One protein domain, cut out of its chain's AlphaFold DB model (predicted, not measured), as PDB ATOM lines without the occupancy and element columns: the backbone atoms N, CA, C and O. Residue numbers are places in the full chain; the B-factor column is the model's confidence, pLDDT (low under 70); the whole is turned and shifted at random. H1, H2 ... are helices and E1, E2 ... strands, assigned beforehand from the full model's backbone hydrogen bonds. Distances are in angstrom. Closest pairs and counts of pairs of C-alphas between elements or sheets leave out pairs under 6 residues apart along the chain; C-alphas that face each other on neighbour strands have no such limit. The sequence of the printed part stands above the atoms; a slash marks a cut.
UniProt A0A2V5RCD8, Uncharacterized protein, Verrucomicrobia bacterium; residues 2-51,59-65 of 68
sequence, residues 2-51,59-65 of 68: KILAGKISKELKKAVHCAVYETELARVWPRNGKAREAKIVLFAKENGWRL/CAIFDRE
ATOM      1  N   LYS A   2       4.795 -60.745  70.946       81.31
ATOM      2  CA  LYS A   2       4.613 -61.520  72.198       81.31
ATOM      3  C   LYS A   2       5.164 -60.850  73.471       81.31
ATOM      4  O   LYS A   2       4.547 -60.967  74.518       81.31
ATOM      5  N   ILE A   3       6.277 -60.109  73.377       91.62
ATOM      6  CA  ILE A   3       6.861 -59.377  74.520       91.62
ATOM      7  C   ILE A   3       5.937 -58.241  74.989       91.62
ATOM      8  O   ILE A   3       5.643 -58.144  76.177       91.62
ATOM      9  N   LEU A   4       5.442 -57.415  74.058       94.25
ATOM     10  CA  LEU A   4       4.531 -56.312  74.380       94.25
ATOM     11  C   LEU A   4       3.203 -56.843  74.937       94.25
ATOM     12  O   LEU A   4       2.737 -56.363  75.964       94.25
ATOM     13  N   ALA A   5       2.650 -57.888  74.314       94.62
ATOM     14  CA  ALA A   5       1.455 -58.565  74.813       94.62
ATOM     15  C   ALA A   5       1.662 -59.127  76.233       94.62
ATOM     16  O   ALA A   5       0.836 -58.914  77.115       94.62
ATOM     17  N   GLY A   6       2.799 -59.779  76.495       94.94
ATOM     18  CA  GLY A   6       3.133 -60.290  77.825       94.94
ATOM     19  C   GLY A   6       3.218 -59.189  78.885       94.94
ATOM     20  O   GLY A   6       2.699 -59.365  79.988       94.94
ATOM     21  N   LYS A   7       3.811 -58.036  78.543       94.94
ATOM     22  CA  LYS A   7       3.860 -56.862  79.429       94.94
ATOM     23  C   LYS A   7       2.455 -56.354  79.748       94.94
ATOM     24  O   LYS A   7       2.112 -56.252  80.922       94.94
ATOM     25  N   ILE A   8       1.642 -56.095  78.723       95.75
ATOM     26  CA  ILE A   8       0.274 -55.583  78.894       95.75
ATOM     27  C   ILE A   8      -0.562 -56.564  79.719       95.75
ATOM     28  O   ILE A   8      -1.188 -56.160  80.692       95.75
ATOM     29  N   SER A   9      -0.505 -57.863  79.410       95.25
ATOM     30  CA  SER A   9      -1.207 -58.904  80.172       95.25
ATOM     31  C   SER A   9      -0.814 -58.906  81.652       95.25
ATOM     32  O   SER A   9      -1.673 -58.973  82.530       95.25
ATOM     33  N   LYS A  10       0.489 -58.818  81.951       95.81
ATOM     34  CA  LYS A  10       1.002 -58.818  83.327       95.81
ATOM     35  C   LYS A  10       0.573 -57.571  84.101       95.81
ATOM     36  O   LYS A  10       0.211 -57.701  85.268       95.81
ATOM     37  N   GLU A  11       0.592 -56.402  83.467       96.00
ATOM     38  CA  GLU A  11       0.132 -55.150  84.077       96.00
ATOM     39  C   GLU A  11      -1.379 -55.164  84.298       96.00
ATOM     40  O   GLU A  11      -1.844 -54.912  85.408       96.00
ATOM     41  N   LEU A  12      -2.154 -55.583  83.295       95.19
ATOM     42  CA  LEU A  12      -3.607 -55.673  83.407       95.19
ATOM     43  C   LEU A  12      -4.065 -56.699  84.441       95.19
ATOM     44  O   LEU A  12      -5.201 -56.602  84.880       95.19
ATOM     45  N   LYS A  13      -3.233 -57.654  84.881       94.06
ATOM     46  CA  LYS A  13      -3.542 -58.518  86.042       94.06
ATOM     47  C   LYS A  13      -3.532 -57.760  87.371       94.06
ATOM     48  O   LYS A  13      -4.238 -58.167  88.288       94.06
ATOM     49  N   LYS A  14      -2.748 -56.686  87.473       94.62
ATOM     50  CA  LYS A  14      -2.528 -55.905  88.700       94.62
ATOM     51  C   LYS A  14      -3.260 -54.563  88.705       94.62
ATOM     52  O   LYS A  14      -3.542 -54.039  89.774       94.62
ATOM     53  N   ALA A  15      -3.551 -54.016  87.528       93.25
ATOM     54  CA  ALA A  15      -4.164 -52.709  87.343       93.25
ATOM     55  C   ALA A  15      -5.371 -52.783  86.398       93.25
ATOM     56  O   ALA A  15      -5.486 -53.687  85.572       93.25
ATOM     57  N   VAL A  16      -6.264 -51.796  86.503       92.38
ATOM     58  CA  VAL A  16      -7.433 -51.658  85.613       92.38
ATOM     59  C   VAL A  16      -7.009 -51.229  84.204       92.38
ATOM     60  O   VAL A  16      -7.623 -51.628  83.215       92.38
ATOM     61  N   HIS A  17      -5.932 -50.447  84.112       95.50
ATOM     62  CA  HIS A  17      -5.417 -49.887  82.871       95.50
ATOM     63  C   HIS A  17      -3.920 -50.156  82.721       95.50
ATOM     64  O   HIS A  17      -3.183 -50.176  83.704       95.50
ATOM     65  N   CYS A  18      -3.467 -50.305  81.478       97.31
ATOM     66  CA  CYS A  18      -2.056 -50.364  81.120       97.31
ATOM     67  C   CYS A  18      -1.765 -49.309  80.052       97.31
ATOM     68  O   CYS A  18      -2.302 -49.380  78.947       97.31
ATOM     69  N   ALA A  19      -0.919 -48.333  80.378       96.94
ATOM     70  CA  ALA A  19      -0.422 -47.362  79.413       96.94
ATOM     71  C   ALA A  19       0.861 -47.885  78.752       96.94
ATOM     72  O   ALA A  19       1.810 -48.278  79.429       96.94
ATOM     73  N   VAL A  20       0.894 -47.855  77.423       97.19
ATOM     74  CA  VAL A  20       2.069 -48.148  76.603       97.19
ATOM     75  C   VAL A  20       2.475 -46.860  75.911       97.19
ATOM     76  O   VAL A  20       1.724 -46.312  75.103       97.19
ATOM     77  N   TYR A  21       3.657 -46.363  76.245       96.31
ATOM     78  CA  TYR A  21       4.152 -45.100  75.713       96.31
ATOM     79  C   TYR A  21       4.754 -45.267  74.322       96.31
ATOM     80  O   TYR A  21       5.107 -46.362  73.879       96.31
ATOM     81  N   GLU A  22       4.903 -44.143  73.637       94.19
ATOM     82  CA  GLU A  22       5.385 -44.077  72.267       94.19
ATOM     83  C   GLU A  22       6.695 -44.835  72.016       94.19
ATOM     84  O   GLU A  22       6.840 -45.468  70.975       94.19
ATOM     85  N   THR A  23       7.637 -44.820  72.958       93.62
ATOM     86  CA  THR A  23       8.923 -45.524  72.816       93.62
ATOM     87  C   THR A  23       8.760 -47.037  72.682       93.62
ATOM     88  O   THR A  23       9.586 -47.692  72.049       93.62
ATOM     89  N   GLU A  24       7.696 -47.602  73.248       94.00
ATOM     90  CA  GLU A  24       7.350 -49.017  73.125       94.00
ATOM     91  C   GLU A  24       6.479 -49.269  71.896       94.00
ATOM     92  O   GLU A  24       6.701 -50.245  71.178       94.00
ATOM     93  N   LEU A  25       5.539 -48.361  71.611       93.94
ATOM     94  CA  LEU A  25       4.695 -48.437  70.419       93.94
ATOM     95  C   LEU A  25       5.529 -48.372  69.139       93.94
ATOM     96  O   LEU A  25       5.307 -49.175  68.242       93.94
ATOM     97  N   ALA A  26       6.515 -47.475  69.057       93.19
ATOM     98  CA  ALA A  26       7.374 -47.279  67.887       93.19
ATOM     99  C   ALA A  26       8.197 -48.521  67.517       93.19
ATOM    100  O   ALA A  26       8.530 -48.706  66.347       93.19
ATOM    101  N   ARG A  27       8.490 -49.398  68.490       91.56
ATOM    102  CA  ARG A  27       9.206 -50.667  68.261       91.56
ATOM    103  C   ARG A  27       8.361 -51.701  67.521       91.56
ATOM    104  O   ARG A  27       8.915 -52.630  66.944       91.56
ATOM    105  N   VAL A  28       7.036 -51.577  67.585       92.19
ATOM    106  CA  VAL A  28       6.087 -52.514  66.965       92.19
ATOM    107  C   VAL A  28       5.401 -51.877  65.762       92.19
ATOM    108  O   VAL A  28       5.314 -52.483  64.696       92.19
ATOM    109  N   TRP A  29       4.946 -50.639  65.923       92.44
ATOM    110  CA  TRP A  29       4.307 -49.837  64.895       92.44
ATOM    111  C   TRP A  29       5.054 -48.508  64.768       92.44
ATOM    112  O   TRP A  29       4.889 -47.644  65.633       92.44
ATOM    113  N   PRO A  30       5.858 -48.310  63.711       90.25
ATOM    114  CA  PRO A  30       6.541 -47.043  63.463       90.25
ATOM    115  C   PRO A  30       5.552 -45.874  63.324       90.25
ATOM    116  O   PRO A  30       4.465 -46.060  62.774       90.25
ATOM    117  N   ARG A  31       5.939 -44.666  63.769       83.94
ATOM    118  CA  ARG A  31       5.095 -43.447  63.728       83.94
ATOM    119  C   ARG A  31       4.522 -43.146  62.340       83.94
ATOM    120  O   ARG A  31       3.343 -42.856  62.211       83.94
ATOM    121  N   ASN A  32       5.320 -43.324  61.289       79.56
ATOM    122  CA  ASN A  32       4.908 -43.033  59.908       79.56
ATOM    123  C   ASN A  32       4.135 -44.200  59.255       79.56
ATOM    124  O   ASN A  32       3.987 -44.264  58.035       79.56
ATOM    125  N   GLY A  33       3.695 -45.178  60.050       72.75
ATOM    126  CA  GLY A  33       2.974 -46.344  59.564       72.75
ATOM    127  C   GLY A  33       1.529 -46.012  59.193       72.75
ATOM    128  O   GLY A  33       0.776 -45.471  60.000       72.75
ATOM    129  N   LYS A  34       1.096 -46.425  57.996       79.06
ATOM    130  CA  LYS A  34      -0.324 -46.371  57.613       79.06
ATOM    131  C   LYS A  34      -1.180 -47.163  58.613       79.06
ATOM    132  O   LYS A  34      -0.843 -48.306  58.948       79.06
ATOM    133  N   ALA A  35      -2.288 -46.554  59.041       87.19
ATOM    134  CA  ALA A  35      -3.310 -47.148  59.907       87.19
ATOM    135  C   ALA A  35      -2.785 -47.673  61.262       87.19
ATOM    136  O   ALA A  35      -3.215 -48.723  61.740       87.19
ATOM    137  N   ARG A  36      -1.837 -46.954  61.881       92.44
ATOM    138  CA  ARG A  36      -1.223 -47.318  63.170       92.44
ATOM    139  C   ARG A  36      -2.255 -47.580  64.267       92.44
ATOM    140  O   ARG A  36      -2.223 -48.642  64.877       92.44
ATOM    141  N   GLU A  37      -3.205 -46.667  64.449       93.94
ATOM    142  CA  GLU A  37      -4.283 -46.818  65.432       93.94
ATOM    143  C   GLU A  37      -5.116 -48.082  65.189       93.94
ATOM    144  O   GLU A  37      -5.294 -48.884  66.100       93.94
ATOM    145  N   ALA A  38      -5.540 -48.331  63.946       94.94
ATOM    146  CA  ALA A  38      -6.321 -49.519  63.602       94.94
ATOM    147  C   ALA A  38      -5.574 -50.827  63.920       94.94
ATOM    148  O   ALA A  38      -6.178 -51.783  64.407       94.94
ATOM    149  N   LYS A  39      -4.253 -50.866  63.707       95.25
ATOM    150  CA  LYS A  39      -3.420 -52.023  64.076       95.25
ATOM    151  C   LYS A  39      -3.327 -52.208  65.589       95.25
ATOM    152  O   LYS A  39      -3.339 -53.344  66.052       95.25
ATOM    153  N   ILE A  40      -3.256 -51.119  66.353       95.44
ATOM    154  CA  ILE A  40      -3.249 -51.160  67.821       95.44
ATOM    155  C   ILE A  40      -4.605 -51.653  68.348       95.44
ATOM    156  O   ILE A  40      -4.641 -52.489  69.250       95.44
ATOM    157  N   VAL A  41      -5.715 -51.192  67.758       96.06
ATOM    158  CA  VAL A  41      -7.070 -51.669  68.080       96.06
ATOM    159  C   VAL A  41      -7.205 -53.163  67.793       96.06
ATOM    160  O   VAL A  41      -7.684 -53.904  68.649       96.06
ATOM    161  N   LEU A  42      -6.773 -53.616  66.611       95.69
ATOM    162  CA  LEU A  42      -6.822 -55.031  66.243       95.69
ATOM    163  C   LEU A  42      -5.979 -55.879  67.202       95.69
ATOM    164  O   LEU A  42      -6.466 -56.874  67.724       95.69
ATOM    165  N   PHE A  43      -4.761 -55.430  67.508       95.19
ATOM    166  CA  PHE A  43      -3.885 -56.091  68.468       95.19
ATOM    167  C   PHE A  43      -4.518 -56.210  69.860       95.19
ATOM    168  O   PHE A  43      -4.389 -57.254  70.497       95.19
ATOM    169  N   ALA A  44      -5.211 -55.171  70.339       95.69
ATOM    170  CA  ALA A  44      -5.934 -55.242  71.606       95.69
ATOM    171  C   ALA A  44      -7.007 -56.342  71.563       95.69
ATOM    172  O   ALA A  44      -7.007 -57.226  72.420       95.69
ATOM    173  N   LYS A  45      -7.848 -56.340  70.519       95.06
ATOM    174  CA  LYS A  45      -8.933 -57.315  70.327       95.06
ATOM    175  C   LYS A  45      -8.425 -58.754  70.255       95.06
ATOM    176  O   LYS A  45      -8.957 -59.623  70.935       95.06
ATOM    177  N   GLU A  46      -7.358 -59.002  69.494       95.19
ATOM    178  CA  GLU A  46      -6.730 -60.329  69.377       95.19
ATOM    179  C   GLU A  46      -6.206 -60.875  70.718       95.19
ATOM    180  O   GLU A  46      -6.017 -62.080  70.859       95.19
ATOM    181  N   ASN A  47      -5.976 -60.006  71.707       94.06
ATOM    182  CA  ASN A  47      -5.515 -60.381  73.044       94.06
ATOM    183  C   ASN A  47      -6.613 -60.280  74.124       94.06
ATOM    184  O   ASN A  47      -6.304 -60.408  75.310       94.06
ATOM    185  N   GLY A  48      -7.881 -60.062  73.748       93.62
ATOM    186  CA  GLY A  48      -8.996 -59.924  74.697       93.62
ATOM    187  C   GLY A  48      -8.955 -58.626  75.514       93.62
ATOM    188  O   GLY A  48      -9.390 -58.583  76.669       93.62
ATOM    189  N   TRP A  49      -8.370 -57.571  74.949       95.19
ATOM    190  CA  TRP A  49      -8.295 -56.240  75.546       95.19
ATOM    191  C   TRP A  49      -9.020 -55.224  74.679       95.19
ATOM    192  O   TRP A  49      -9.241 -55.418  73.484       95.19
ATOM    193  N   ARG A  50      -9.299 -54.070  75.270       95.56
ATOM    194  CA  ARG A  50      -9.817 -52.910  74.560       95.56
ATOM    195  C   ARG A  50      -8.817 -51.765  74.630       95.56
ATOM    196  O   ARG A  50      -8.184 -51.512  75.653       95.56
ATOM    197  N   LEU A  51      -8.684 -51.055  73.513       96.62
ATOM    198  CA  LEU A  51      -7.975 -49.782  73.451       96.62
ATOM    199  C   LEU A  51      -8.923 -48.671  73.925       96.62
ATOM    200  O   LEU A  51      -9.935 -48.410  73.282       96.62
ATOM    201  N   CYS A  59       0.899 -42.099  73.747       96.56
ATOM    202  CA  CYS A  59       0.617 -43.400  74.351       96.56
ATOM    203  C   CYS A  59      -0.666 -44.054  73.818       96.56
ATOM    204  O   CYS A  59      -1.527 -43.411  73.214       96.56
ATOM    205  N   ALA A  60      -0.779 -45.349  74.107       97.56
ATOM    206  CA  ALA A  60      -1.976 -46.164  73.996       97.56
ATOM    207  C   ALA A  60      -2.344 -46.685  75.392       97.56
ATOM    208  O   ALA A  60      -1.469 -47.172  76.108       97.56
ATOM    209  N   ILE A  61      -3.612 -46.596  75.788       97.81
ATOM    210  CA  ILE A  61      -4.096 -47.125  77.069       97.81
ATOM    211  C   ILE A  61      -5.009 -48.310  76.797       97.81
ATOM    212  O   ILE A  61      -6.030 -48.171  76.124       97.81
ATOM    213  N   PHE A  62      -4.648 -49.458  77.354       97.12
ATOM    214  CA  PHE A  62      -5.399 -50.700  77.262       97.12
ATOM    215  C   PHE A  62      -6.141 -50.972  78.566       97.12
ATOM    216  O   PHE A  62      -5.653 -50.634  79.648       97.12
ATOM    217  N   ASP A  63      -7.295 -51.618  78.472       96.00
ATOM    218  CA  ASP A  63      -7.976 -52.254  79.593       96.00
ATOM    219  C   ASP A  63      -8.480 -53.642  79.219       96.00
ATOM    220  O   ASP A  63      -8.464 -54.041  78.052       96.00
ATOM    221  N   ARG A  64      -8.899 -54.406  80.231       92.38
ATOM    222  CA  ARG A  64      -9.633 -55.644  79.973       92.38
ATOM    223  C   ARG A  64     -10.966 -55.268  79.331       92.38
ATOM    224  O   ARG A  64     -11.599 -54.300  79.759       92.38
ATOM    225  N   GLU A  65     -11.376 -56.013  78.312       81.62
ATOM    226  CA  GLU A  65     -12.723 -55.858  77.774       81.62
ATOM    227  C   GLU A  65     -13.733 -56.097  78.916       81.62
ATOM    228  O   GLU A  65     -13.518 -57.015  79.717       81.62
TER     229      GLU A  65
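AT A GLANCE: This is residues 2 to 51 and 59 to 65 of the 68 residues of an uncharacterized protein of Verrucomicrobia bacterium (UniProt A0A2V5RCD8). A small antiparallel sheet of three strands, with E3 between E1 and E2, has H1 lying slantwise over one face and H3 beside its edge strand E2. The short helix H2 grazes the sheet after E1, and the link of residues 26 to 35 loops from H2 to H3, with Lys 34 at one end of the elongated outline. The printed part has 57 residues, with three named helices and three named strands in the order H1, E1, H2, H3, E2, E3, and its class is mixed, helices and strands. It is compact, with a radius of gyration of the C-alphas of 10.7 A and spans of 32 by 19 by 18 A.

HOW THE PARTS SIT: H1, residues 2 to 14, is on the sheet at a height over the sheet of 8.9 A, and its closest C-alphas to E1, residues 17 to 21, are those of Leu 12 and Cys 18, 6.0 A apart. H1 is over E1, only just, with 3 of its C-alphas falling on that strand, and over E3, residues 59 to 64; on the local plane it stands at 54 degrees to E3, slantwise to the strands. E1 and E3 are antiparallel at 156 degrees, with N 20 and O 60 within hydrogen-bond range at 2.8 A. H2, residues 22 to 25, only grazes the sheet; its closest C-alphas to E3 are those of Glu 22 and Cys 59, 5.2 A apart. H3, residues 36 to 46, stands at the sheet's level, only just, with a height over the sheet of 3.9 A; its closest C-alphas to E2, residues 49 to 51, are those of Ala 44 and Arg 50, 5.4 A apart. E2 and E3 are antiparallel at 145 degrees, with N 50 and O 63 within hydrogen-bond range at 2.9 A. E1, H2, H3 and E2 make a split strand-helix-strand unit, two strands running the same way with E3 between them, and its crossover is right-handed. H1 and H3 are apart. Every O i to N i+4 pair is within hydrogen-bond range in H3 and 8 of 9 are in H1; H2 is too short for such a pair, and its one O i to N i+3 pair is within range.

IN THESE COORDINATES: H1 begins at C-alpha 2, (4.613, -61.520, 72.198), and is 18.8 A long; E1 is 12.9 A and H2 4.8 A. H3 begins at C-alpha 36, (-1.223, -47.318, 63.170), and is 15.4 A long; E2 is 6.8 A. E3, 16.9 A, ends at C-alpha 64, (-9.633, -55.644, 79.973).

THE WHOLE: The two C-alphas farthest apart are those of Lys 14 and Lys 34, 32.6 A. Residues 52 to 58 are not printed, and C-alphas 51 and 59 are 10.7 A apart across the cut. Of the links printed whole, H2 to H3 is short with 10 residues and the others are tight. The mean pLDDT of the printed part is 93.1, and no printed residue is under 70.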